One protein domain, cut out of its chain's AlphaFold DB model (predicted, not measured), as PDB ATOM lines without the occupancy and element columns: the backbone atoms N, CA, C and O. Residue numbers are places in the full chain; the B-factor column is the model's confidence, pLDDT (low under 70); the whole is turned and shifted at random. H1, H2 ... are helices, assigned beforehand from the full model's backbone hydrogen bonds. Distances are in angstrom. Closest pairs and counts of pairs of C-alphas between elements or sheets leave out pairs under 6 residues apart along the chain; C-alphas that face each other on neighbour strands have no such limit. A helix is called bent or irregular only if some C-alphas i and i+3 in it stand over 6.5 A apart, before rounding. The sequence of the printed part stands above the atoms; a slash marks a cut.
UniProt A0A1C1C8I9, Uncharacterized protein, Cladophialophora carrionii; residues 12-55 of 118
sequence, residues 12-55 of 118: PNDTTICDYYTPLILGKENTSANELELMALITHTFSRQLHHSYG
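AT A GLANCE: This is residues 12 to 55 of the 118 residues of an uncharacterized protein of Cladophialophora carrionii (UniProt A0A1C1C8I9). A long helix, H2, has a shorter one, H1, packed crosswise on its first part. Residues 42 to 55, of which 42 to 47 belong to H2, stick out from this small body. The printed part has 44 residues with two named helices, H1 then H2, and no named strand: all helix. It is only just loose, close to compact, with a radius of gyration of the C-alphas of 11.4 A, and spans 33 by 20 by 17 A.

IN THESE COORDINATES: H2, residues 32 to 47, runs 22.6 A from C-alpha 32 at (26.972, 24.882, 204.477) to C-alpha 47 at (27.237, 19.952, 182.431). H1, residues 17 to 26, begins at C-alpha 17 at (36.885, 17.943, 200.515); it is irregular, but only just: C-alphas 20 and 23 are 6.6 A apart.

HOW THE PARTS SIT: H2 touches H1 with residues 34 to 38 alone; the closest C-alphas, of Thr 22 and Glu 35, are 5.8 A apart. Their lines are about perpendicular, at 79 degrees. In H2 every O i to N i+4 pair is within hydrogen-bond range; in H1, 4 of 6.

THE WHOLE: The C-alphas farthest apart, of Asp 14 and Gln 49, are 33.4 A apart. The printed part has no cut, and the link from H1 to H2 is tight. Residues 47 to 55 have pLDDT under 70.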
ATOM      1  N   PRO A  12      44.828  18.482 203.993       90.76
ATOM      2  CA  PRO A  12      44.972  17.704 205.228       90.76
ATOM      3  C   PRO A  12      43.999  16.512 205.337       90.76
ATOM      4  O   PRO A  12      42.827  16.610 204.976       90.76
ATOM      5  N   ASN A  13      44.466  15.374 205.857       87.46
ATOM      6  CA  ASN A  13      43.647  14.153 205.960       87.46
ATOM      7  C   ASN A  13      42.478  14.270 206.955       87.46
ATOM      8  O   ASN A  13      41.539  13.482 206.881       87.46
ATOM      9  N   ASP A  14      42.548  15.223 207.881       92.09
ATOM     10  CA  ASP A  14      41.535  15.521 208.899       92.09
ATOM     11  C   ASP A  14      40.484  16.545 208.436       92.09
ATOM     12  O   ASP A  14      39.524  16.803 209.154       92.09
ATOM     13  N   THR A  15      40.637  17.111 207.236       91.39
ATOM     14  CA  THR A  15      39.715  18.097 206.658       91.39
ATOM     15  C   THR A  15      38.923  17.460 205.516       91.39
ATOM     16  O   THR A  15      39.492  16.731 204.693       91.39
ATOM     17  N   THR A  16      37.614  17.710 205.411       93.75
ATOM     18  CA  THR A  16      36.819  17.172 204.293       93.75
ATOM     19  C   THR A  16      37.113  17.908 202.980       93.75
ATOM     20  O   THR A  16      37.708  18.985 202.961       93.75
ATOM     21  N   ILE A  17      36.724  17.314 201.841       92.43
ATOM     22  CA  ILE A  17      36.885  17.943 200.515       92.43
ATOM     23  C   ILE A  17      36.237  19.335 200.502       92.43
ATOM     24  O   ILE A  17      36.890  20.293 200.093       92.43
ATOM     25  N   CYS A  18      34.985  19.437 200.951       94.47
ATOM     26  CA  CYS A  18      34.228  20.684 200.929       94.47
ATOM     27  C   CYS A  18      34.822  21.715 201.893       94.47
ATOM     28  O   CYS A  18      35.090  22.832 201.451       94.47
ATOM     29  N   ASP A  19      35.166  21.316 203.123       95.09
ATOM     30  CA  ASP A  19      35.767  22.219 204.113       95.09
ATOM     31  C   ASP A  19      37.043  22.890 203.587       95.09
ATOM     32  O   ASP A  19      37.277  24.080 203.794       95.09
ATOM     33  N   TYR A  20      37.885  22.124 202.888       95.06
ATOM     34  CA  TYR A  20      39.159  22.622 202.380       95.06
ATOM     35  C   TYR A  20      39.009  23.446 201.103       95.06
ATOM     36  O   TYR A  20      39.618  24.506 200.967       95.06
ATOM     37  N   TYR A  21      38.234  22.954 200.135       94.61
ATOM     38  CA  TYR A  21      38.167  23.580 198.816       94.61
ATOM     39  C   TYR A  21      37.175  24.739 198.739       94.61
ATOM     40  O   TYR A  21      37.361  25.597 197.882       94.61
ATOM     41  N   THR A  22      36.178  24.824 199.621       95.66
ATOM     42  CA  THR A  22      35.226  25.948 199.650       95.66
ATOM     43  C   THR A  22      35.928  27.300 199.792       95.66
ATOM     44  O   THR A  22      35.783  28.125 198.884       95.66
ATOM     45  N   PRO A  23      36.758  27.543 200.827       95.57
ATOM     46  CA  PRO A  23      37.464  28.814 200.947       95.57
ATOM     47  C   PRO A  23      38.504  29.028 199.850       95.57
ATOM     48  O   PRO A  23      38.668  30.151 199.379       95.57
ATOM     49  N   LEU A  24      39.168  27.967 199.388       93.01
ATOM     50  CA  LEU A  24      40.201  28.080 198.356       93.01
ATOM     51  C   LEU A  24      39.644  28.405 196.967       93.01
ATOM     52  O   LEU A  24      40.268  29.159 196.226       93.01
ATOM     53  N   ILE A  25      38.504  27.820 196.595       90.66
ATOM     54  CA  ILE A  25      37.912  27.966 195.260       90.66
ATOM     55  C   ILE A  25      36.971  29.169 195.209       90.66
ATOM     56  O   ILE A  25      37.009  29.918 194.234       90.66
ATOM     57  N   LEU A  26      36.133  29.368 196.233       92.29
ATOM     58  CA  LEU A  26      35.150  30.456 196.241       92.29
ATOM     59  C   LEU A  26      35.684  31.752 196.858       92.29
ATOM     60  O   LEU A  26      35.088  32.805 196.639       92.29
ATOM     61  N   GLY A  27      36.763  31.698 197.648       94.53
ATOM     62  CA  GLY A  27      37.223  32.846 198.435       94.53
ATOM     63  C   GLY A  27      36.236  33.251 199.537       94.53
ATOM     64  O   GLY A  27      36.161  34.427 199.884       94.53
ATOM     65  N   LYS A  28      35.435  32.302 200.040       95.84
ATOM     66  CA  LYS A  28      34.374  32.518 201.036       95.84
ATOM     67  C   LYS A  28      34.587  31.644 202.269       95.84
ATOM     68  O   LYS A  28      35.178  30.577 202.176       95.84
ATOM     69  N   GLU A  29      34.046  32.066 203.407       97.20
ATOM     70  CA  GLU A  29      34.075  31.273 204.642       97.20
ATOM     71  C   GLU A  29      33.483  29.874 204.453       97.20
ATOM     72  O   GLU A  29      32.567  29.669 203.649       97.20
ATOM     73  N   ASN A  30      33.961  28.910 205.235       96.22
ATOM     74  CA  ASN A  30      33.403  27.568 205.209       96.22
ATOM     75  C   ASN A  30      32.043  27.537 205.931       96.22
ATOM     76  O   ASN A  30      31.969  27.532 207.158       96.22
ATOM     77  N   THR A  31      30.962  27.553 205.157       97.56
ATOM     78  CA  THR A  31      29.584  27.442 205.650       97.56
ATOM     79  C   THR A  31      28.817  26.485 204.751       97.56
ATOM     80  O   THR A  31      29.101  26.420 203.556       97.56
ATOM     81  N   SER A  32      27.784  25.818 205.271       95.50
ATOM     82  CA  SER A  32      26.972  24.882 204.477       95.50
ATOM     83  C   SER A  32      26.388  25.512 203.203       95.50
ATOM     84  O   SER A  32      26.228  24.835 202.192       95.50
ATOM     85  N   ALA A  33      26.104  26.821 203.220       95.12
ATOM     86  CA  ALA A  33      25.638  27.548 202.040       95.12
ATOM     87  C   ALA A  33      26.734  27.684 200.966       95.12
ATOM     88  O   ALA A  33      26.468  27.474 199.784       95.12
ATOM     89  N   ASN A  34      27.969  27.985 201.372       95.80
ATOM     90  CA  ASN A  34      29.099  28.105 200.449       95.80
ATOM     91  C   ASN A  34      29.574  26.731 199.951       95.80
ATOM     92  O   ASN A  34      29.979  26.608 198.799       95.80
ATOM     93  N   GLU A  35      29.472  25.684 200.770       95.69
ATOM     94  CA  GLU A  35      29.724  24.310 200.322       95.69
ATOM     95  C   GLU A  35      28.704  23.870 199.264       95.69
ATOM     96  O   GLU A  35      29.072  23.284 198.244       95.69
ATOM     97  N   LEU A  36      27.422  24.201 199.458       92.86
ATOM     98  CA  LEU A  36      26.386  23.953 198.456       92.86
ATOM     99  C   LEU A  36      26.660  24.728 197.160       92.86
ATOM    100  O   LEU A  36      26.522  24.170 196.071       92.86
ATOM    101  N   GLU A  37      27.094  25.986 197.260       91.91
ATOM    102  CA  GLU A  37      27.498  26.792 196.104       91.91
ATOM    103  C   GLU A  37      28.686  26.167 195.357       91.91
ATOM    104  O   GLU A  37      28.673  26.108 194.126       91.91
ATOM    105  N   LEU A  38      29.683  25.636 196.076       92.50
ATOM    106  CA  LEU A  38      30.802  24.911 195.471       92.50
ATOM    107  C   LEU A  38      30.309  23.672 194.714       92.50
ATOM    108  O   LEU A  38      30.722  23.432 193.577       92.50
ATOM    109  N   MET A  39      29.405  22.896 195.312       91.92
ATOM    110  CA  MET A  39      28.841  21.705 194.675       91.92
ATOM    111  C   MET A  39      28.019  22.046 193.431       91.92
ATOM    112  O   MET A  39      28.136  21.355 192.411       91.92
ATOM    113  N   ALA A  40      27.243  23.128 193.480       89.05
ATOM    114  CA  ALA A  40      26.534  23.647 192.321       89.05
ATOM    115  C   ALA A  40      27.531  24.049 191.225       89.05
ATOM    116  O   ALA A  40      27.414  23.581 190.093       89.05
ATOM    117  N   LEU A  41      28.569  24.824 191.556       87.23
ATOM    118  CA  LEU A  41      29.604  25.236 190.605       87.23
ATOM    119  C   LEU A  41      30.262  24.033 189.915       87.23
ATOM    120  O   LEU A  41      30.378  24.021 188.688       87.23
ATOM    121  N   ILE A  42      30.657  23.003 190.668       87.02
ATOM    122  CA  ILE A  42      31.277  21.787 190.120       87.02
ATOM    123  C   ILE A  42      30.302  21.055 189.188       87.02
ATOM    124  O   ILE A  42      30.640  20.739 188.044       87.02
ATOM    125  N   THR A  43      29.074  20.816 189.642       84.50
ATOM    126  CA  THR A  43      28.060  20.070 188.877       84.50
ATOM    127  C   THR A  43      27.678  20.808 187.590       84.50
ATOM    128  O   THR A  43      27.625  20.226 186.500       84.50
ATOM    129  N   HIS A  44      27.488  22.125 187.671       81.21
ATOM    130  CA  HIS A  44      27.192  22.954 186.508       81.21
ATOM    131  C   HIS A  44      28.397  23.099 185.572       81.21
ATOM    132  O   HIS A  44      28.208  23.215 184.361       81.21
ATOM    133  N   THR A  45      29.626  23.005 186.084       79.90
ATOM    134  CA  THR A  45      30.842  22.966 185.260       79.90
ATOM    135  C   THR A  45      30.893  21.719 184.388       79.90
ATOM    136  O   THR A  45      31.123  21.839 183.191       79.90
ATOM    137  N   PHE A  46      30.621  20.528 184.927       74.06
ATOM    138  CA  PHE A  46      30.630  19.296 184.124       74.06
ATOM    139  C   PHE A  46      29.464  19.194 183.135       74.06
ATOM    140  O   PHE A  46      29.574  18.502 182.124       74.06
ATOM    141  N   SER A  47      28.357  19.894 183.381       69.54
ATOM    142  CA  SER A  47      27.237  19.952 182.431       69.54
ATOM    143  C   SER A  47      27.410  21.014 181.334       69.54
ATOM    144  O   SER A  47      26.688  20.981 180.334       69.54
ATOM    145  N   ARG A  48      28.357  21.952 181.477       68.06
ATOM    146  CA  ARG A  48      28.608  23.059 180.537       68.06
ATOM    147  C   ARG A  48      29.962  22.910 179.850       68.06
ATOM    148  O   ARG A  48      30.907  22.378 180.413       68.06
ATOM    149  N   GLN A  49      30.090  23.450 178.639       60.13
ATOM    150  CA  GLN A  49      31.419  23.756 178.116       60.13
ATOM    151  C   GLN A  49      31.914  25.026 178.814       60.13
ATOM    152  O   GLN A  49      31.383  26.109 178.562       60.13
ATOM    153  N   LEU A  50      32.890  24.903 179.715       54.83
ATOM    154  CA  LEU A  50      33.526  26.051 180.362       54.83
ATOM    155  C   LEU A  50      34.992  26.149 179.960       54.83
ATOM    156  O   LEU A  50      35.732  25.164 179.948       54.83
ATOM    157  N   HIS A  51      35.395  27.377 179.649       52.42
ATOM    158  CA  HIS A  51      36.786  27.786 179.601       52.42
ATOM    159  C   HIS A  51      37.069  28.435 180.950       52.42
ATOM    160  O   HIS A  51      36.592  29.536 181.220       52.42
ATOM    161  N   HIS A  52      37.782  27.735 181.826       52.82
ATOM    162  CA  HIS A  52      38.231  28.356 183.066       52.82
ATOM    163  C   HIS A  52      39.341  29.363 182.761       52.82
ATOM    164  O   HIS A  52      40.101  29.174 181.808       52.82
ATOM    165  N   SER A  53      39.503  30.377 183.616       56.71
ATOM    166  CA  SER A  53      40.618  31.335 183.536       56.71
ATOM    167  C   SER A  53      41.996  30.656 183.519       56.71
ATOM    168  O   SER A  53      42.960  31.228 183.029       56.71
ATOM    169  N   TYR A  54      42.085  29.410 184.002       63.55
ATOM    170  CA  TYR A  54      43.292  28.576 183.982       63.55
ATOM    171  C   TYR A  54      43.562  27.893 182.625       63.55
ATOM    172  O   TYR A  54      44.440  27.039 182.533       63.55
ATOM    173  N   GLY A  55      42.779  28.192 181.584       61.55
ATOM    174  CA  GLY A  55      42.946  27.622 180.243       61.55
ATOM    175  C   GLY A  55      42.487  26.167 180.100       61.55
ATOM    176  O   GLY A  55      42.684  25.567 179.044       61.55
TER     177      GLY A  55